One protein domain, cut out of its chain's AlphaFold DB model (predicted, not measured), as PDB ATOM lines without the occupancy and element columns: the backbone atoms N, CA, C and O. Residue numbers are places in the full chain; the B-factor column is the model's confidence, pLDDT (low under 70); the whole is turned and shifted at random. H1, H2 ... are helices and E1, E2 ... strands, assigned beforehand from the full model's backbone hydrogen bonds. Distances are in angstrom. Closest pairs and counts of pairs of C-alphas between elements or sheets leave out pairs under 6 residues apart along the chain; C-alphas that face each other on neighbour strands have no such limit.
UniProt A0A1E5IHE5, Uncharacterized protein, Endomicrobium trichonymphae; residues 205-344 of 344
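This is residues 205 to 344 of the 344 residues of an uncharacterized protein of Endomicrobium trichonymphae (UniProt A0A1E5IHE5). The long helix H5 lies lengthwise over one face of a small four-stranded sheet, with H3 crossing near its middle and H4 on that same face of the sheet; no named helix covers the other face. H1 and H2 lie off the sheet, and the small hairpin of E2 and E3 makes one end of the longest axis. The 140 printed residues hold five named helices and six named strands, in the order H1 H2 H3 E1 H4 E2 E3 H5 E4 E5 E6, a mixed class. The sheet is branched and antiparallel, with E6 paired to E1, E4 and E5. The whole is compact, radius of gyration of the C-alphas 15.3 A, spanning 52 by 39 by 25 A.

H1, residues 210 to 219, is close to but not clearly touching H2, residues 223 to 228, with Leu 218 and Lys 226 their closest C-alphas, 7.2 A apart. H3, residues 234 to 247, touches H1 with residues 234 to 238 alone, at a steep tilt of 41 degrees, opposite ways; the closest C-alphas are those of Tyr 215 and Pro 234, 6.1 A. After E1, residues 255 to 259, comes H4, residues 260 to 267, which touches H3 at Lys 239 and Val 267, closest C-alphas 5.1 A apart. E2, residues 272 to 275, and E3, residues 278 to 281, form a hairpin, with N 273 and O 280 2.9 A apart. H5, residues 284 to 303, is about perpendicular to H3 at 90 degrees and close but not clearly touching, closest C-alphas Leu 237 and Ala 294, 6.4 A. E4, residues 312 to 314, and E5, residues 321 to 324, lie on one side of E6, residues 329 to 336, and E1 on the other side. Within hydrogen-bond range are N 256 and O 332, 2.9 A, for E1 and E6; N 335 and O 313, 2.8 A, for E4 and E6; and N 331 and O 322, 2.8 A, for the hairpin E5 and E6. H5 is over E4 and E6 at a height over the sheet of 8.4 A and runs along the strands, at 2 degrees to E6 on the local plane; the closest C-alphas of H5 and E4 are those of Asn 295 and Pro 314, 5.0 A. H3 and H4 are on the same face as H5. In the five helices every O i to N i+4 pair is within hydrogen-bond range.

H1 begins at C-alpha 210, (-23.526, 12.148, -23.455), and is 14.3 A long; H3 is 20.2 A. H5, 28.8 A, runs from C-alpha 284 at (-41.886, 29.614, -33.523). E6, 21.7 A, ends at C-alpha 336, (-35.933, 13.720, -12.747).

The C-alphas of Gly 276 and Lys 344 are the farthest apart, 54.1 A. The printed part has no cut and no long link. Mean pLDDT of the printed part is 81.5; under 70 are residues 205 to 206, 248 to 252, 278, 318 and 338 to 344.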
ATOM      1  N   SER A 205     -25.156  17.579 -14.034       58.41
ATOM      2  CA  SER A 205     -25.032  16.117 -14.002       58.41
ATOM      3  C   SER A 205     -25.344  15.574 -15.399       58.41
ATOM      4  O   SER A 205     -26.480  15.214 -15.716       58.41
ATOM      5  N   CYS A 206     -24.339  15.597 -16.272       65.19
ATOM      6  CA  CYS A 206     -24.415  14.973 -17.579       65.19
ATOM      7  C   CYS A 206     -24.178  13.470 -17.426       65.19
ATOM      8  O   CYS A 206     -23.266  13.060 -16.703       65.19
ATOM      9  N   PRO A 207     -24.935  12.625 -18.142       74.62
ATOM     10  CA  PRO A 207     -24.536  11.243 -18.338       74.62
ATOM     11  C   PRO A 207     -23.104  11.174 -18.871       74.62
ATOM     12  O   PRO A 207     -22.718  11.974 -19.722       74.62
ATOM     13  N   SER A 208     -22.346  10.161 -18.453       83.62
ATOM     14  CA  SER A 208     -21.044   9.885 -19.069       83.62
ATOM     15  C   SER A 208     -21.189   9.717 -20.583       83.62
ATOM     16  O   SER A 208     -22.148   9.084 -21.044       83.62
ATOM     17  N   ALA A 209     -20.246  10.281 -21.343       89.88
ATOM     18  CA  ALA A 209     -20.217  10.224 -22.805       89.88
ATOM     19  C   ALA A 209     -21.561  10.617 -23.468       89.88
ATOM     20  O   ALA A 209     -22.009   9.955 -24.410       89.88
ATOM     21  N   LEU A 210     -22.240  11.653 -22.953       91.44
ATOM     22  CA  LEU A 210     -23.526  12.148 -23.455       91.44
ATOM     23  C   LEU A 210     -23.503  12.375 -24.971       91.44
ATOM     24  O   LEU A 210     -24.388  11.881 -25.669       91.44
ATOM     25  N   GLN A 211     -22.486  13.060 -25.497       93.25
ATOM     26  CA  GLN A 211     -22.390  13.329 -26.932       93.25
ATOM     27  C   GLN A 211     -22.291  12.037 -27.744       93.25
ATOM     28  O   GLN A 211     -22.976  11.871 -28.755       93.25
ATOM     29  N   ALA A 212     -21.482  11.086 -27.273       93.75
ATOM     30  CA  ALA A 212     -21.320   9.802 -27.940       93.75
ATOM     31  C   ALA A 212     -22.617   8.979 -27.928       93.75
ATOM     32  O   ALA A 212     -22.930   8.312 -28.915       93.75
ATOM     33  N   LYS A 213     -23.397   9.067 -26.842       94.38
ATOM     34  CA  LYS A 213     -24.724   8.448 -26.716       94.38
ATOM     35  C   LYS A 213     -25.757   9.087 -27.640       94.38
ATOM     36  O   LYS A 213     -26.537   8.348 -28.236       94.38
ATOM     37  N   ILE A 214     -25.765  10.416 -27.780       94.62
ATOM     38  CA  ILE A 214     -26.658  11.124 -28.713       94.62
ATOM     39  C   ILE A 214     -26.390  10.641 -30.141       94.62
ATOM     40  O   ILE A 214     -27.297  10.142 -30.803       94.62
ATOM     41  N   TYR A 215     -25.128  10.691 -30.579       92.88
ATOM     42  CA  TYR A 215     -24.736  10.205 -31.904       92.88
ATOM     43  C   TYR A 215     -25.069   8.731 -32.107       92.88
ATOM     44  O   TYR A 215     -25.686   8.367 -33.103       92.88
ATOM     45  N   HIS A 216     -24.703   7.874 -31.152       92.44
ATOM     46  CA  HIS A 216     -25.003   6.449 -31.239       92.44
ATOM     47  C   HIS A 216     -26.506   6.192 -31.351       92.44
ATOM     48  O   HIS A 216     -26.921   5.324 -32.113       92.44
ATOM     49  N   THR A 217     -27.326   6.951 -30.625       93.31
ATOM     50  CA  THR A 217     -28.780   6.820 -30.715       93.31
ATOM     51  C   THR A 217     -29.241   7.159 -32.120       93.31
ATOM     52  O   THR A 217     -29.874   6.303 -32.721       93.31
ATOM     53  N   LEU A 218     -28.864   8.325 -32.659       92.31
ATOM     54  CA  LEU A 218     -29.252   8.770 -34.004       92.31
ATOM     55  C   LEU A 218     -28.845   7.777 -35.107       92.31
ATOM     56  O   LEU A 218     -29.638   7.494 -36.003       92.31
ATOM     57  N   GLU A 219     -27.644   7.202 -35.018       88.69
ATOM     58  CA  GLU A 219     -27.134   6.237 -36.006       88.69
ATOM     59  C   GLU A 219     -27.810   4.857 -35.925       88.69
ATOM     60  O   GLU A 219     -27.838   4.124 -36.911       88.69
ATOM     61  N   THR A 220     -28.368   4.490 -34.766       88.44
ATOM     62  CA  THR A 220     -28.962   3.158 -34.526       88.44
ATOM     63  C   THR A 220     -30.490   3.146 -34.530       88.44
ATOM     64  O   THR A 220     -31.101   2.124 -34.211       88.44
ATOM     65  N   LEU A 221     -31.131   4.267 -34.866       87.00
ATOM     66  CA  LEU A 221     -32.581   4.327 -35.047       87.00
ATOM     67  C   LEU A 221     -33.021   3.433 -36.209       87.00
ATOM     68  O   LEU A 221     -32.367   3.364 -37.253       87.00
ATOM     69  N   ARG A 222     -34.179   2.783 -36.058       83.94
ATOM     70  CA  ARG A 222     -34.814   2.071 -37.174       83.94
ATOM     71  C   ARG A 222     -35.221   3.076 -38.258       83.94
ATOM     72  O   ARG A 222     -35.508   4.223 -37.928       83.94
ATOM     73  N   PRO A 223     -35.348   2.680 -39.538       84.06
ATOM     74  CA  PRO A 223     -35.669   3.617 -40.620       84.06
ATOM     75  C   PRO A 223     -36.912   4.490 -40.378       84.06
ATOM     76  O   PRO A 223     -36.901   5.672 -40.706       84.06
ATOM     77  N   ALA A 224     -37.966   3.934 -39.774       78.38
ATOM     78  CA  ALA A 224     -39.172   4.687 -39.419       78.38
ATOM     79  C   ALA A 224     -38.915   5.742 -38.323       78.38
ATOM     80  O   ALA A 224     -39.399   6.862 -38.424       78.38
ATOM     81  N   GLU A 225     -38.102   5.412 -37.318       81.38
ATOM     82  CA  GLU A 225     -37.705   6.338 -36.247       81.38
ATOM     83  C   GLU A 225     -36.714   7.390 -36.761       81.38
ATOM     84  O   GLU A 225     -36.761   8.547 -36.363       81.38
ATOM     85  N   LYS A 226     -35.834   7.018 -37.696       81.62
ATOM     86  CA  LYS A 226     -34.893   7.948 -38.328       81.62
ATOM     87  C   LYS A 226     -35.618   9.045 -39.110       81.62
ATOM     88  O   LYS A 226     -35.177  10.183 -39.081       81.62
ATOM     89  N   LYS A 227     -36.743   8.713 -39.757       84.38
ATOM     90  CA  LYS A 227     -37.627   9.702 -40.396       84.38
ATOM     91  C   LYS A 227     -38.312  10.618 -39.381       84.38
ATOM     92  O   LYS A 227     -38.479  11.795 -39.666       84.38
ATOM     93  N   LEU A 228     -38.705  10.091 -38.218       85.00
ATOM     94  CA  LEU A 228     -39.328  10.885 -37.152       85.00
ATOM     95  C   LEU A 228     -38.372  11.959 -36.613       85.00
ATOM     96  O   LEU A 228     -38.777  13.090 -36.383       85.00
ATOM     97  N   PHE A 229     -37.099  11.605 -36.444       87.94
ATOM     98  CA  PHE A 229     -36.062  12.497 -35.917       87.94
ATOM     99  C   PHE A 229     -35.256  13.210 -37.012       87.94
ATOM    100  O   PHE A 229     -34.158  13.708 -36.747       87.94
ATOM    101  N   ASP A 230     -35.778  13.252 -38.240       81.81
ATOM    102  CA  ASP A 230     -35.106  13.916 -39.352       81.81
ATOM    103  C   ASP A 230     -34.964  15.423 -39.077       81.81
ATOM    104  O   ASP A 230     -35.863  16.076 -38.544       81.81
ATOM    105  N   GLY A 231     -33.792  15.979 -39.383       80.69
ATOM    106  CA  GLY A 231     -33.458  17.373 -39.067       80.69
ATOM    107  C   GLY A 231     -33.062  17.665 -37.608       80.69
ATOM    108  O   GLY A 231     -32.795  18.826 -37.278       80.69
ATOM    109  N   LEU A 232     -32.973  16.655 -36.730       90.44
ATOM    110  CA  LEU A 232     -32.338  16.812 -35.418       90.44
ATOM    111  C   LEU A 232     -30.825  16.621 -35.511       90.44
ATOM    112  O   LEU A 232     -30.317  15.547 -35.831       90.44
ATOM    113  N   GLU A 233     -30.089  17.670 -35.156       89.88
ATOM    114  CA  GLU A 233     -28.633  17.619 -35.107       89.88
ATOM    115  C   GLU A 233     -28.131  17.212 -33.709       89.88
ATOM    116  O   GLU A 233     -28.642  17.703 -32.695       89.88
ATOM    117  N   PRO A 234     -27.072  16.389 -33.616       90.50
ATOM    118  CA  PRO A 234     -26.466  15.990 -32.345       90.50
ATOM    119  C   PRO A 234     -26.093  17.174 -31.444       90.50
ATOM    120  O   PRO A 234     -26.329  17.147 -30.236       90.50
ATOM    121  N   LEU A 235     -25.531  18.237 -32.030       86.19
ATOM    122  CA  LEU A 235     -25.124  19.426 -31.285       86.19
ATOM    123  C   LEU A 235     -26.330  20.226 -30.771       86.19
ATOM    124  O   LEU A 235     -26.285  20.722 -29.647       86.19
ATOM    125  N   PHE A 236     -27.409  20.312 -31.554       89.06
ATOM    126  CA  PHE A 236     -28.672  20.907 -31.114       89.06
ATOM    127  C   PHE A 236     -29.225  20.162 -29.893       89.06
ATOM    128  O   PHE A 236     -29.500  20.783 -28.867       89.06
ATOM    129  N   LEU A 237     -29.304  18.829 -29.964       94.38
ATOM    130  CA  LEU A 237     -29.795  17.987 -28.870       94.38
ATOM    131  C   LEU A 237     -28.962  18.163 -27.601       94.38
ATOM    132  O   LEU A 237     -29.508  18.336 -26.512       94.38
ATOM    133  N   ARG A 238     -27.635  18.181 -27.740       90.88
ATOM    134  CA  ARG A 238     -26.732  18.427 -26.618       90.88
ATOM    135  C   ARG A 238     -26.962  19.797 -25.992       90.88
ATOM    136  O   ARG A 238     -27.159  19.877 -24.784       90.88
ATOM    137  N   LYS A 239     -26.940  20.866 -26.794       86.81
ATOM    138  CA  LYS A 239     -27.159  22.237 -26.312       86.81
ATOM    139  C   LYS A 239     -28.501  22.359 -25.607       86.81
ATOM    140  O   LYS A 239     -28.566  22.940 -24.534       86.81
ATOM    141  N   TYR A 240     -29.540  21.749 -26.164       90.69
ATOM    142  CA  TYR A 240     -30.860  21.712 -25.559       90.69
ATOM    143  C   TYR A 240     -30.863  21.003 -24.198       90.69
ATOM    144  O   TYR A 240     -31.345  21.562 -23.216       90.69
ATOM    145  N   PHE A 241     -30.241  19.825 -24.094       89.00
ATOM    146  CA  PHE A 241     -30.094  19.115 -22.821       89.00
ATOM    147  C   PHE A 241     -29.351  19.948 -21.767       89.00
ATOM    148  O   PHE A 241     -29.803  20.048 -20.622       89.00
ATOM    149  N   LEU A 242     -28.216  20.542 -22.149       83.12
ATOM    150  CA  LEU A 242     -27.410  21.378 -21.261       83.12
ATOM    151  C   LEU A 242     -28.191  22.619 -20.823       83.12
ATOM    152  O   LEU A 242     -28.193  22.952 -19.644       83.12
ATOM    153  N   TYR A 243     -28.905  23.262 -21.745       83.19
ATOM    154  CA  TYR A 243     -29.674  24.469 -21.471       83.19
ATOM    155  C   TYR A 243     -30.768  24.173 -20.445       83.19
ATOM    156  O   TYR A 243     -30.861  24.827 -19.415       83.19
ATOM    157  N   LEU A 244     -31.535  23.103 -20.630       81.94
ATOM    158  CA  LEU A 244     -32.579  22.754 -19.670       81.94
ATOM    159  C   LEU A 244     -32.026  22.399 -18.289       81.94
ATOM    160  O   LEU A 244     -32.597  22.803 -17.283       81.94
ATOM    161  N   ASN A 245     -30.889  21.703 -18.220       77.00
ATOM    162  CA  ASN A 245     -30.239  21.428 -16.938       77.00
ATOM    163  C   ASN A 245     -29.612  22.689 -16.304       77.00
ATOM    164  O   ASN A 245     -29.386  22.695 -15.095       77.00
ATOM    165  N   LEU A 246     -29.340  23.746 -17.082       73.75
ATOM    166  CA  LEU A 246     -28.848  25.039 -16.578       73.75
ATOM    167  C   LEU A 246     -29.965  25.810 -15.887       73.75
ATOM    168  O   LEU A 246     -29.747  26.427 -14.845       73.75
ATOM    169  N   HIS A 247     -31.141  25.774 -16.506       73.00
ATOM    170  CA  HIS A 247     -32.327  26.499 -16.076       73.00
ATOM    171  C   HIS A 247     -33.231  25.660 -15.149       73.00
ATOM    172  O   HIS A 247     -34.276  26.137 -14.715       73.00
ATOM    173  N   ASP A 248     -32.827  24.434 -14.790       68.81
ATOM    174  CA  ASP A 248     -33.497  23.614 -13.777       68.81
ATOM    175  C   ASP A 248     -33.357  24.247 -12.380       68.81
ATOM    176  O   ASP A 248     -32.342  24.092 -11.695       68.81
ATOM    177  N   GLY A 249     -34.411  24.943 -11.950       57.09
ATOM    178  CA  GLY A 249     -34.495  25.686 -10.693       57.09
ATOM    179  C   GLY A 249     -34.680  24.857  -9.417       57.09
ATOM    180  O   GLY A 249     -34.922  25.462  -8.379       57.09
ATOM    181  N   SER A 250     -34.526  23.524  -9.458       54.41
ATOM    182  CA  SER A 250     -34.690  22.573  -8.334       54.41
ATOM    183  C   SER A 250     -36.128  22.091  -8.036       54.41
ATOM    184  O   SER A 250     -37.032  22.251  -8.851       54.41
ATOM    185  N   HIS A 251     -36.286  21.341  -6.938       55.41
ATOM    186  CA  HIS A 251     -37.124  20.138  -6.787       55.41
ATOM    187  C   HIS A 251     -38.653  20.289  -6.872       55.41
ATOM    188  O   HIS A 251     -39.334  19.266  -6.933       55.41
ATOM    189  N   ASP A 252     -39.191  21.504  -6.924       58.47
ATOM    190  CA  ASP A 252     -40.632  21.728  -6.747       58.47
ATOM    191  C   ASP A 252     -41.446  21.613  -8.042       58.47
ATOM    192  O   ASP A 252     -42.670  21.469  -8.005       58.47
ATOM    193  N   THR A 253     -40.788  21.634  -9.204       71.88
ATOM    194  CA  THR A 253     -41.456  21.499 -10.504       71.88
ATOM    195  C   THR A 253     -40.774  20.475 -11.411       71.88
ATOM    196  O   THR A 253     -39.571  20.205 -11.321       71.88
ATOM    197  N   ASN A 254     -41.584  19.906 -12.311       81.94
ATOM    198  CA  ASN A 254     -41.166  19.021 -13.405       81.94
ATOM    199  C   ASN A 254     -41.160  19.753 -14.759       81.94
ATOM    200  O   ASN A 254     -41.322  19.131 -15.808       81.94
ATOM    201  N   TYR A 255     -41.054  21.083 -14.734       84.88
ATOM    202  CA  TYR A 255     -40.992  21.927 -15.921       84.88
ATOM    203  C   TYR A 255     -40.150  23.176 -15.670       84.88
ATOM    204  O   TYR A 255     -39.957  23.588 -14.523       84.88
ATOM    205  N   VAL A 256     -39.673  23.772 -16.759       82.81
ATOM    206  CA  VAL A 256     -38.996  25.068 -16.782       82.81
ATOM    207  C   VAL A 256     -39.698  25.988 -17.774       82.81
ATOM    208  O   VAL A 256     -40.091  25.554 -18.857       82.81
ATOM    209  N   GLU A 257     -39.866  27.250 -17.394       85.19
ATOM    210  CA  GLU A 257     -40.313  28.315 -18.290       85.19
ATOM    211  C   GLU A 257     -39.092  29.077 -18.791       85.19
ATOM    212  O   GLU A 257     -38.265  29.532 -17.999       85.19
ATOM    213  N   VAL A 258     -38.953  29.180 -20.111       83.00
ATOM    214  CA  VAL A 258     -37.788  29.795 -20.754       83.00
ATOM    215  C   VAL A 258     -38.239  30.777 -21.824       83.00
ATOM    216  O   VAL A 258     -39.193  30.514 -22.555       83.00
ATOM    217  N   ASP A 259     -37.556  31.918 -21.903       86.69
ATOM    218  CA  ASP A 259     -37.768  32.887 -22.976       86.69
ATOM    219  C   ASP A 259     -37.413  32.254 -24.329       86.69
ATOM    220  O   ASP A 259     -36.427  31.521 -24.453       86.69
ATOM    221  N   GLU A 260     -38.254  32.496 -25.333       82.38
ATOM    222  CA  GLU A 260     -38.104  31.874 -26.646       82.38
ATOM    223  C   GLU A 260     -36.802  32.284 -27.350       82.38
ATOM    224  O   GLU A 260     -36.143  31.448 -27.976       82.38
ATOM    225  N   LEU A 261     -36.411  33.557 -27.228       80.38
ATOM    226  CA  LEU A 261     -35.230  34.094 -27.888       80.38
ATOM    227  C   LEU A 261     -33.981  33.626 -27.157       80.38
ATOM    228  O   LEU A 261     -33.063  33.151 -27.819       80.38
ATOM    229  N   ASP A 262     -33.975  33.676 -25.823       79.06
ATOM    230  CA  ASP A 262     -32.861  33.169 -25.011       79.06
ATOM    231  C   ASP A 262     -32.582  31.689 -25.314       79.06
ATOM    232  O   ASP A 262     -31.446  31.315 -25.623       79.06
ATOM    233  N   LEU A 263     -33.625  30.850 -25.347       83.69
ATOM    234  CA  LEU A 263     -33.489  29.441 -25.716       83.69
ATOM    235  C   LEU A 263     -32.881  29.301 -27.116       83.69
ATOM    236  O   LEU A 263     -31.865  28.621 -27.280       83.69
ATOM    237  N   CYS A 264     -33.479  29.939 -28.127       81.25
ATOM    238  CA  CYS A 264     -33.017  29.835 -29.509       81.25
ATOM    239  C   CYS A 264     -31.589  30.351 -29.700       81.25
ATOM    240  O   CYS A 264     -30.837  29.733 -30.451       81.25
ATOM    241  N   GLU A 265     -31.176  31.414 -29.009       77.38
ATOM    242  CA  GLU A 265     -29.816  31.962 -29.103       77.38
ATOM    243  C   GLU A 265     -28.777  30.927 -28.662       77.38
ATOM    244  O   GLU A 265     -27.719  30.793 -29.285       77.38
ATOM    245  N   HIS A 266     -29.105  30.137 -27.639       75.56
ATOM    246  CA  HIS A 266     -28.210  29.120 -27.101       75.56
ATOM    247  C   HIS A 266     -28.255  27.808 -27.886       75.56
ATOM    248  O   HIS A 266     -27.204  27.216 -28.160       75.56
ATOM    249  N   VAL A 267     -29.449  27.328 -28.246       80.81
ATOM    250  CA  VAL A 267     -29.620  25.969 -28.787       80.81
ATOM    251  C   VAL A 267     -29.680  25.922 -30.310       80.81
ATOM    252  O   VAL A 267     -29.205  24.952 -30.900       80.81
ATOM    253  N   ALA A 268     -30.219  26.957 -30.959       83.00
ATOM    254  CA  ALA A 268     -30.477  26.992 -32.398       83.00
ATOM    255  C   ALA A 268     -30.344  28.415 -32.989       83.00
ATOM    256  O   ALA A 268     -31.300  28.931 -33.573       83.00
ATOM    257  N   PRO A 269     -29.166  29.063 -32.895       77.19
ATOM    258  CA  PRO A 269     -29.002  30.471 -33.275       77.19
ATOM    259  C   PRO A 269     -29.313  30.753 -34.753       77.19
ATOM    260  O   PRO A 269     -29.695  31.865 -35.104       77.19
ATOM    261  N   ALA A 270     -29.198  29.747 -35.626       77.31
ATOM    262  CA  ALA A 270     -29.547  29.852 -37.045       77.31
ATOM    263  C   ALA A 270     -31.051  30.093 -37.300       77.31
ATOM    264  O   ALA A 270     -31.427  30.551 -38.382       77.31
ATOM    265  N   GLU A 271     -31.905  29.800 -36.316       81.88
ATOM    266  CA  GLU A 271     -33.352  30.021 -36.385       81.88
ATOM    267  C   GLU A 271     -33.739  31.463 -36.022       81.88
ATOM    268  O   GLU A 271     -34.911  31.828 -36.105       81.88
ATOM    269  N   ILE A 272     -32.775  32.307 -35.646       79.00
ATOM    270  CA  ILE A 272     -33.015  33.707 -35.299       79.00
ATOM    271  C   ILE A 272     -32.843  34.582 -36.532       79.00
ATOM    272  O   ILE A 272     -31.847  34.510 -37.253       79.00
ATOM    273  N   VAL A 273     -33.819  35.457 -36.754       81.50
ATOM    274  CA  VAL A 273     -33.763  36.498 -37.779       81.50
ATOM    275  C   VAL A 273     -33.608  37.844 -37.088       81.50
ATOM    276  O   VAL A 273     -34.405  38.215 -36.224       81.50
ATOM    277  N   ALA A 274     -32.578  38.589 -37.485       78.62
ATOM    278  CA  ALA A 274     -32.362  39.958 -37.046       78.62
ATOM    279  C   ALA A 274     -32.850  40.929 -38.130       78.62
ATOM    280  O   ALA A 274     -32.386  40.874 -39.267       78.62
ATOM    281  N   ASN A 275     -33.762  41.833 -37.771       74.81
ATOM    282  CA  ASN A 275     -34.175  42.953 -38.612       74.81
ATOM    283  C   ASN A 275     -33.916  44.267 -37.858       74.81
ATOM    284  O   ASN A 275     -34.702  44.697 -37.007       74.81
ATOM    285  N   GLY A 276     -32.755  44.872 -38.118       72.19
ATOM    286  CA  GLY A 276     -32.287  46.048 -37.388       72.19
ATOM    287  C   GLY A 276     -32.103  45.759 -35.894       72.19
ATOM    288  O   GLY A 276     -31.256  44.956 -35.511       72.19
ATOM    289  N   LYS A 277     -32.891  46.430 -35.043       70.38
ATOM    290  CA  LYS A 277     -32.858  46.257 -33.576       70.38
ATOM    291  C   LYS A 277     -33.729  45.101 -33.069       70.38
ATOM    292  O   LYS A 277     -33.644  44.767 -31.892       70.38
ATOM    293  N   TYR A 278     -34.565  44.515 -33.923       69.31
ATOM    294  CA  TYR A 278     -35.497  43.460 -33.536       69.31
ATOM    295  C   TYR A 278     -34.921  42.086 -33.872       69.31
ATOM    296  O   TYR A 278     -34.424  41.867 -34.978       69.31
ATOM    297  N   ARG A 279     -35.015  41.158 -32.919       75.44
ATOM    298  CA  ARG A 279     -34.710  39.736 -33.102       75.44
ATOM    299  C   ARG A 279     -35.991  38.947 -32.906       75.44
ATOM    300  O   ARG A 279     -36.708  39.193 -31.942       75.44
ATOM    301  N   ASN A 280     -36.275  38.038 -33.826       80.44
ATOM    302  CA  ASN A 280     -37.420  37.140 -33.750       80.44
ATOM    303  C   ASN A 280     -36.981  35.727 -34.141       80.44
ATOM    304  O   ASN A 280     -36.037  35.560 -34.919       80.44
ATOM    305  N   ILE A 281     -37.700  34.720 -33.653       83.81
ATOM    306  CA  ILE A 281     -37.593  33.359 -34.183       83.81
ATOM    307  C   ILE A 281     -38.214  33.351 -35.580       83.81
ATOM    308  O   ILE A 281     -39.302  33.892 -35.780       83.81
ATOM    309  N   ARG A 282     -37.522  32.743 -36.550       85.88
ATOM    310  CA  ARG A 282     -37.979  32.631 -37.942       85.88
ATOM    311  C   ARG A 282     -39.366  31.997 -38.033       85.88
ATOM    312  O   ARG A 282     -40.208  32.486 -38.776       85.88
ATOM    313  N   ASP A 283     -39.569  30.918 -37.284       89.38
ATOM    314  CA  ASP A 283     -40.829  30.191 -37.174       89.38
ATOM    315  C   ASP A 283     -40.926  29.519 -35.792       89.38
ATOM    316  O   ASP A 283     -40.283  28.498 -35.524       89.38
ATOM    317  N   TRP A 284     -41.717  30.108 -34.893       86.19
ATOM    318  CA  TRP A 284     -41.886  29.614 -33.523       86.19
ATOM    319  C   TRP A 284     -42.643  28.276 -33.461       86.19
ATOM    320  O   TRP A 284     -42.402  27.491 -32.540       86.19
ATOM    321  N   ASN A 285     -43.522  27.988 -34.433       88.75
ATOM    322  CA  ASN A 285     -44.255  26.720 -34.511       88.75
ATOM    323  C   ASN A 285     -43.302  25.590 -34.883       88.75
ATOM    324  O   ASN A 285     -43.247  24.576 -34.186       88.75
ATOM    325  N   LYS A 286     -42.493  25.798 -35.925       90.88
ATOM    326  CA  LYS A 286     -41.467  24.836 -36.336       90.88
ATOM    327  C   LYS A 286     -40.438  24.606 -35.231       90.88
ATOM    328  O   LYS A 286     -40.026  23.472 -34.989       90.88
ATOM    329  N   MET A 287     -40.038  25.665 -34.526       91.25
ATOM    330  CA  MET A 287     -39.141  25.533 -33.380       91.25
ATOM    331  C   MET A 287     -39.785  24.720 -32.248       91.25
ATOM    332  O   MET A 287     -39.148  23.811 -31.721       91.25
ATOM    333  N   ARG A 288     -41.060  24.976 -31.918       91.81
ATOM    334  CA  ARG A 288     -41.816  24.177 -30.937       91.81
ATOM    335  C   ARG A 288     -41.831  22.697 -31.322       91.81
ATOM    336  O   ARG A 288     -41.544  21.857 -30.481       91.81
ATOM    337  N   GLU A 289     -42.134  22.378 -32.579       91.44
ATOM    338  CA  GLU A 289     -42.130  21.000 -33.088       91.44
ATOM    339  C   GLU A 289     -40.748  20.350 -32.964       91.44
ATOM    340  O   GLU A 289     -40.634  19.233 -32.463       91.44
ATOM    341  N   LYS A 290     -39.684  21.077 -33.319       93.38
ATOM    342  CA  LYS A 290     -38.298  20.614 -33.169       93.38
ATOM    343  C   LYS A 290     -37.937  20.314 -31.708       93.38
ATOM    344  O   LYS A 290     -37.262  19.323 -31.438       93.38
ATOM    345  N   LEU A 291     -38.397  21.136 -30.761       93.75
ATOM    346  CA  LEU A 291     -38.219  20.905 -29.321       93.75
ATOM    347  C   LEU A 291     -39.027  19.692 -28.832       93.75
ATOM    348  O   LEU A 291     -38.511  18.888 -28.058       93.75
ATOM    349  N   THR A 292     -40.259  19.507 -29.316       93.12
ATOM    350  CA  THR A 292     -41.072  18.317 -29.012       93.12
ATOM    351  C   THR A 292     -40.386  17.037 -29.492       93.12
ATOM    352  O   THR A 292     -40.235  16.098 -28.710       93.12
ATOM    353  N   LEU A 293     -39.880  17.025 -30.730       93.44
ATOM    354  CA  LEU A 293     -39.110  15.897 -31.266       93.44
ATOM    355  C   LEU A 293     -37.834  15.642 -30.452       93.44
ATOM    356  O   LEU A 293     -37.461  14.493 -30.221       93.44
ATOM    357  N   ALA A 294     -37.178  16.693 -29.953       95.12
ATOM    358  CA  ALA A 294     -36.046  16.538 -29.046       95.12
ATOM    359  C   ALA A 294     -36.447  15.877 -27.714       95.12
ATOM    360  O   ALA A 294     -35.718  15.014 -27.222       95.12
ATOM    361  N   ASN A 295     -37.609  16.215 -27.142       94.62
ATOM    362  CA  ASN A 295     -38.120  15.543 -25.942       94.62
ATOM    363  C   ASN A 295     -38.404  14.055 -26.207       94.62
ATOM    364  O   ASN A 295     -38.020  13.205 -25.401       94.62
ATOM    365  N   GLU A 296     -39.017  13.717 -27.344       92.88
ATOM    366  CA  GLU A 296     -39.238  12.325 -27.764       92.88
ATOM    367  C   GLU A 296     -37.923  11.557 -27.961       92.88
ATOM    368  O   GLU A 296     -37.800  10.388 -27.572       92.88
ATOM    369  N   PHE A 297     -36.904  12.225 -28.502       95.00
ATOM    370  CA  PHE A 297     -35.572  11.656 -28.646       95.00
ATOM    371  C   PHE A 297     -34.952  11.316 -27.281       95.00
ATOM    372  O   PHE A 297     -34.450  10.205 -27.091       95.00
ATOM    373  N   PHE A 298     -35.031  12.216 -26.295       93.81
ATOM    374  CA  PHE A 298     -34.503  11.947 -24.951       93.81
ATOM    375  C   PHE A 298     -35.280  10.859 -24.203       93.81
ATOM    376  O   PHE A 298     -34.661  10.048 -23.513       93.81
ATOM    377  N   MET A 299     -36.594  10.759 -24.408       91.56
ATOM    378  CA  MET A 299     -37.382   9.615 -23.932       91.56
ATOM    379  C   MET A 299     -36.921   8.304 -24.584       91.56
ATOM    380  O   MET A 299     -36.789   7.283 -23.911       91.56
ATOM    381  N   THR A 300     -36.594   8.320 -25.877       92.19
ATOM    382  CA  THR A 300     -36.031   7.152 -26.575       92.19
ATOM    383  C   THR A 300     -34.649   6.769 -26.031       92.19
ATOM    384  O   THR A 300     -34.327   5.590 -25.889       92.19
ATOM    385  N   MET A 301     -33.809   7.748 -25.690       93.12
ATOM    386  CA  MET A 301     -32.537   7.483 -25.012       93.12
ATOM    387  C   MET A 301     -32.745   6.888 -23.615       93.12
ATOM    388  O   MET A 301     -31.976   6.019 -23.195       93.12
ATOM    389  N   GLU A 302     -33.764   7.346 -22.887       91.19
ATOM    390  CA  GLU A 302     -34.107   6.835 -21.562       91.19
ATOM    391  C   GLU A 302     -34.508   5.356 -21.619       91.19
ATOM    392  O   GLU A 302     -33.940   4.550 -20.882       91.19
ATOM    393  N   THR A 303     -35.414   4.978 -22.528       90.12
ATOM    394  CA  THR A 303     -35.866   3.580 -22.681       90.12
ATOM    395  C   THR A 303     -34.728   2.638 -23.075       90.12
ATOM    396  O   THR A 303     -34.715   1.477 -22.670       90.12
ATOM    397  N   LYS A 304     -33.716   3.147 -23.790       90.50
ATOM    398  CA  LYS A 304     -32.465   2.435 -24.105       90.50
ATOM    399  C   LYS A 304     -31.451   2.410 -22.945       90.50
ATOM    400  O   LYS A 304     -30.346   1.889 -23.105       90.50
ATOM    401  N   GLY A 305     -31.774   2.994 -21.789       88.81
ATOM    402  CA  GLY A 305     -30.897   3.075 -20.616       88.81
ATOM    403  C   GLY A 305     -29.707   4.031 -20.776       88.81
ATOM    404  O   GLY A 305     -28.755   3.977 -19.993       88.81
ATOM    405  N   LEU A 306     -29.722   4.910 -21.782       90.44
ATOM    406  CA  LEU A 306     -28.601   5.801 -22.111       90.44
ATOM    407  C   LEU A 306     -28.561   7.053 -21.224       90.44
ATOM    408  O   LEU A 306     -27.491   7.643 -21.047       90.44
ATOM    409  N   MET A 307     -29.688   7.402 -20.598       87.31
ATOM    410  CA  MET A 307     -29.819   8.560 -19.703       87.31
ATOM    411  C   MET A 307     -29.383   8.289 -18.255       87.31
ATOM    412  O   MET A 307     -29.497   9.167 -17.401       87.31
ATOM    413  N   LYS A 308     -28.835   7.101 -17.955       81.62
ATOM    414  CA  LYS A 308     -28.291   6.796 -16.623       81.62
ATOM    415  C   LYS A 308     -27.209   7.815 -16.235       81.62
ATOM    416  O   LYS A 308     -26.243   8.002 -16.978       81.62
ATOM    417  N   GLY A 309     -27.375   8.433 -15.065       73.50
ATOM    418  CA  GLY A 309     -26.488   9.477 -14.535       73.50
ATOM    419  C   GLY A 309     -26.916  10.915 -14.859       73.50
ATOM    420  O   GLY A 309     -26.317  11.839 -14.321       73.50
ATOM    421  N   ALA A 310     -27.949  11.125 -15.685       78.44
ATOM    422  CA  ALA A 310     -28.570  12.446 -15.813       78.44
ATOM    423  C   ALA A 310     -29.308  12.812 -14.518       78.44
ATOM    424  O   ALA A 310     -30.029  11.980 -13.970       78.44
ATOM    425  N   LYS A 311     -29.203  14.070 -14.074       75.75
ATOM    426  CA  LYS A 311     -30.059  14.607 -12.998       75.75
ATOM    427  C   LYS A 311     -31.500  14.775 -13.481       75.75
ATOM    428  O   LYS A 311     -32.438  14.315 -12.829       75.75
ATOM    429  N   ALA A 312     -31.661  15.413 -14.635       80.69
ATOM    430  CA  ALA A 312     -32.936  15.602 -15.305       80.69
ATOM    431  C   ALA A 312     -32.763  15.473 -16.821       80.69
ATOM    432  O   ALA A 312     -31.684  15.721 -17.369       80.69
ATOM    433  N   TYR A 313     -33.829  15.073 -17.503       86.38
ATOM    434  CA  TYR A 313     -33.879  15.035 -18.959       86.38
ATOM    435  C   TYR A 313     -35.276  15.389 -19.468       86.38
ATOM    436  O   TYR A 313     -36.257  15.175 -18.751       86.38
ATOM    437  N   PRO A 314     -35.388  15.936 -20.688       88.38
ATOM    438  CA  PRO A 314     -36.665  16.396 -21.223       88.38
ATOM    439  C   PRO A 314     -37.640  15.230 -21.403       88.38
ATOM    440  O   PRO A 314     -37.227  14.114 -21.720       88.38
ATOM    441  N   THR A 315     -38.932  15.482 -21.202       88.25
ATOM    442  CA  THR A 315     -39.986  14.466 -21.329       88.25
ATOM    443  C   THR A 315     -41.201  15.012 -22.069       88.25
ATOM    444  O   THR A 315     -41.383  16.220 -22.180       88.25
ATOM    445  N   ILE A 316     -42.046  14.115 -22.576       86.44
ATOM    446  CA  ILE A 316     -43.322  14.450 -23.219       86.44
ATOM    447  C   ILE A 316     -44.500  14.515 -22.235       86.44
ATOM    448  O   ILE A 316     -45.558  15.029 -22.578       86.44
ATOM    449  N   SER A 317     -44.339  14.025 -21.003       74.31
ATOM    450  CA  SER A 317     -45.432  13.940 -20.025       74.31
ATOM    451  C   SER A 317     -45.337  15.033 -18.950       74.31
ATOM    452  O   SER A 317     -44.251  15.247 -18.416       74.31
ATOM    453  N   PRO A 318     -46.441  15.710 -18.576       68.56
ATOM    454  CA  PRO A 318     -47.801  15.564 -19.104       68.56
ATOM    455  C   PRO A 318     -48.083  16.331 -20.409       68.56
ATOM    456  O   PRO A 318     -49.104  16.061 -21.033       68.56
ATOM    457  N   LYS A 319     -47.249  17.306 -20.808       71.50
ATOM    458  CA  LYS A 319     -47.530  18.183 -21.972       71.50
ATOM    459  C   LYS A 319     -46.343  18.439 -22.917       71.50
ATOM    460  O   LYS A 319     -46.511  19.138 -23.910       71.50
ATOM    461  N   GLY A 320     -45.161  17.891 -22.630       78.62
ATOM    462  CA  GLY A 320     -43.972  17.998 -23.480       78.62
ATOM    463  C   GLY A 320     -43.397  19.406 -23.573       78.62
ATOM    464  O   GLY A 320     -42.606  19.807 -22.720       78.62
ATOM    465  N   VAL A 321     -43.797  20.136 -24.613       87.25
ATOM    466  CA  VAL A 321     -43.412  21.527 -24.864       87.25
ATOM    467  C   VAL A 321     -44.673  22.329 -25.162       87.25
ATOM    468  O   VAL A 321     -45.383  22.067 -26.132       87.25
ATOM    469  N   PHE A 322     -44.941  23.331 -24.334       88.25
ATOM    470  CA  PHE A 322     -46.001  24.308 -24.545       88.25
ATOM    471  C   PHE A 322     -45.386  25.670 -24.869       88.25
ATOM    472  O   PHE A 322     -44.314  25.991 -24.366       88.25
ATOM    473  N   TYR A 323     -46.052  26.465 -25.704       87.25
ATOM    474  CA  TYR A 323     -45.628  27.826 -26.025       87.25
ATOM    475  C   TYR A 323     -46.746  28.807 -25.689       87.25
ATOM    476  O   TYR A 323     -47.847  28.694 -26.237       87.25
ATOM    477  N   ASP A 324     -46.459  29.758 -24.804       84.62
ATOM    478  CA  ASP A 324     -47.349  30.872 -24.501       84.62
ATOM    479  C   ASP A 324     -47.030  32.041 -25.441       84.62
ATOM    480  O   ASP A 324     -46.002  32.703 -25.312       84.62
ATOM    481  N   GLN A 325     -47.931  32.309 -26.387       83.62
ATOM    482  CA  GLN A 325     -47.796  33.420 -27.336       83.62
ATOM    483  C   GLN A 325     -47.848  34.798 -26.660       83.62
ATOM    484  O   GLN A 325     -47.309  35.765 -27.196       83.62
ATOM    485  N   THR A 326     -48.508  34.901 -25.504       85.50
ATOM    486  CA  THR A 326     -48.695  36.160 -24.770       85.50
ATOM    487  C   THR A 326     -47.396  36.584 -24.106       85.50
ATOM    488  O   THR A 326     -47.000  37.747 -24.191       85.50
ATOM    489  N   THR A 327     -46.726  35.637 -23.447       84.06
ATOM    490  CA  THR A 327     -45.465  35.881 -22.736       84.06
ATOM    491  C   THR A 327     -44.235  35.581 -23.583       84.06
ATOM    492  O   THR A 327     -43.145  35.992 -23.197       84.06
ATOM    493  N   LYS A 328     -44.405  34.924 -24.740       85.12
ATOM    494  CA  LYS A 328     -43.331  34.454 -25.628       85.12
ATOM    495  C   LYS A 328     -42.371  33.491 -24.932       85.12
ATOM    496  O   LYS A 328     -41.153  33.581 -25.066       85.12
ATOM    497  N   GLN A 329     -42.935  32.570 -24.159       87.38
ATOM    498  CA  GLN A 329     -42.176  31.611 -23.367       87.38
ATOM    499  C   GLN A 329     -42.513  30.180 -23.761       87.38
ATOM    500  O   GLN A 329     -43.669  29.840 -24.021       87.38
ATOM    501  N   TYR A 330     -41.495  29.324 -23.748       87.19
ATOM    502  CA  TYR A 330     -41.683  27.883 -23.776       87.19
ATOM    503  C   TYR A 330     -41.771  27.344 -22.349       87.19
ATOM    504  O   TYR A 330     -40.909  27.618 -21.519       87.19
ATOM    505  N   CYS A 331     -42.782  26.526 -22.083       89.62
ATOM    506  CA  CYS A 331     -42.869  25.685 -20.896       89.62
ATOM    507  C   CYS A 331     -42.464  24.263 -21.295       89.62
ATOM    508  O   CYS A 331     -43.131  23.622 -22.114       89.62
ATOM    509  N   ILE A 332     -41.345  23.787 -20.754       90.31
ATOM    510  CA  ILE A 332     -40.699  22.540 -21.167       90.31
ATOM    511  C   ILE A 332     -40.643  21.588 -19.985       90.31
ATOM    512  O   ILE A 332     -40.055  21.906 -18.951       90.31
ATOM    513  N   PHE A 333     -41.227  20.404 -20.149       89.62
ATOM    514  CA  PHE A 333     -41.283  19.390 -19.103       89.62
ATOM    515  C   PHE A 333     -40.040  18.500 -19.095       89.62
ATOM    516  O   PHE A 333     -39.475  18.156 -20.137       89.62
ATOM    517  N   PHE A 334     -39.642  18.071 -17.901       87.19
ATOM    518  CA  PHE A 334     -38.540  17.141 -17.688       87.19
ATOM    519  C   PHE A 334     -38.895  16.068 -16.657       87.19
ATOM    520  O   PHE A 334     -39.718  16.258 -15.761       87.19
ATOM    521  N   LYS A 335     -38.230  14.922 -16.778       85.56
ATOM    522  CA  LYS A 335     -38.242  13.846 -15.793       85.56
ATOM    523  C   LYS A 335     -36.948  13.899 -14.991       85.56
ATOM    524  O   LYS A 335     -35.858  14.033 -15.552       85.56
ATOM    525  N   ARG A 336     -37.070  13.794 -13.669       79.19
ATOM    526  CA  ARG A 336     -35.933  13.720 -12.747       79.19
ATOM    527  C   ARG A 336     -35.539  12.263 -12.529       79.19
ATOM    528  O   ARG A 336     -36.401  11.386 -12.454       79.19
ATOM    529  N   SER A 337     -34.240  11.999 -12.438       71.88
ATOM    530  CA  SER A 337     -33.754  10.667 -12.077       71.88
ATOM    531  C   SER A 337     -34.131  10.356 -10.627       71.88
ATOM    532  O   SER A 337     -33.913  11.175  -9.739       71.88
ATOM    533  N   SER A 338     -34.697   9.171 -10.383       58.06
ATOM    534  CA  SER A 338     -35.087   8.693  -9.045       58.06
ATOM    535  C   SER A 338     -33.891   8.363  -8.151       58.06
ATOM    536  O   SER A 338     -34.034   8.222  -6.940       58.06
ATOM    537  N   ILE A 339     -32.707   8.243  -8.749       50.12
ATOM    538  CA  ILE A 339     -31.449   8.049  -8.046       50.12
ATOM    539  C   ILE A 339     -30.837   9.437  -7.890       50.12
ATOM    540  O   ILE A 339     -30.148   9.921  -8.793       50.12
ATOM    541  N   ALA A 340     -31.083  10.081  -6.748       39.50
ATOM    542  CA  ALA A 340     -30.101  11.034  -6.249       39.50
ATOM    543  C   ALA A 340     -28.767  10.270  -6.166       39.50
ATOM    544  O   ALA A 340     -28.778   9.132  -5.679       39.50
ATOM    545  N   PRO A 341     -27.642  10.798  -6.681       38.03
ATOM    546  CA  PRO A 341     -26.353  10.183  -6.404       38.03
ATOM    547  C   PRO A 341     -26.264  10.011  -4.887       38.03
ATOM    548  O   PRO A 341     -26.449  10.967  -4.136       38.03
ATOM    549  N   VAL A 342     -26.127   8.760  -4.444       31.19
ATOM    550  CA  VAL A 342     -26.006   8.432  -3.028       31.19
ATOM    551  C   VAL A 342     -24.735   9.113  -2.549       31.19
ATOM    552  O   VAL A 342     -23.636   8.702  -2.919       31.19
ATOM    553  N   LEU A 343     -24.938  10.183  -1.785       33.78
ATOM    554  CA  LEU A 343     -23.925  10.925  -1.054       33.78
ATOM    555  C   LEU A 343     -23.121   9.918  -0.222       33.78
ATOM    556  O   LEU A 343     -23.703   9.178   0.578       33.78
ATOM    557  N   LYS A 344     -21.810   9.849  -0.444       27.34
ATOM    558  CA  LYS A 344     -20.878   9.217   0.490       27.34
ATOM    559  C   LYS A 344     -19.982  10.274   1.092       27.34
ATOM    560  O   LYS A 344     -19.423  11.054   0.294       27.34
TER     561      LYS A 344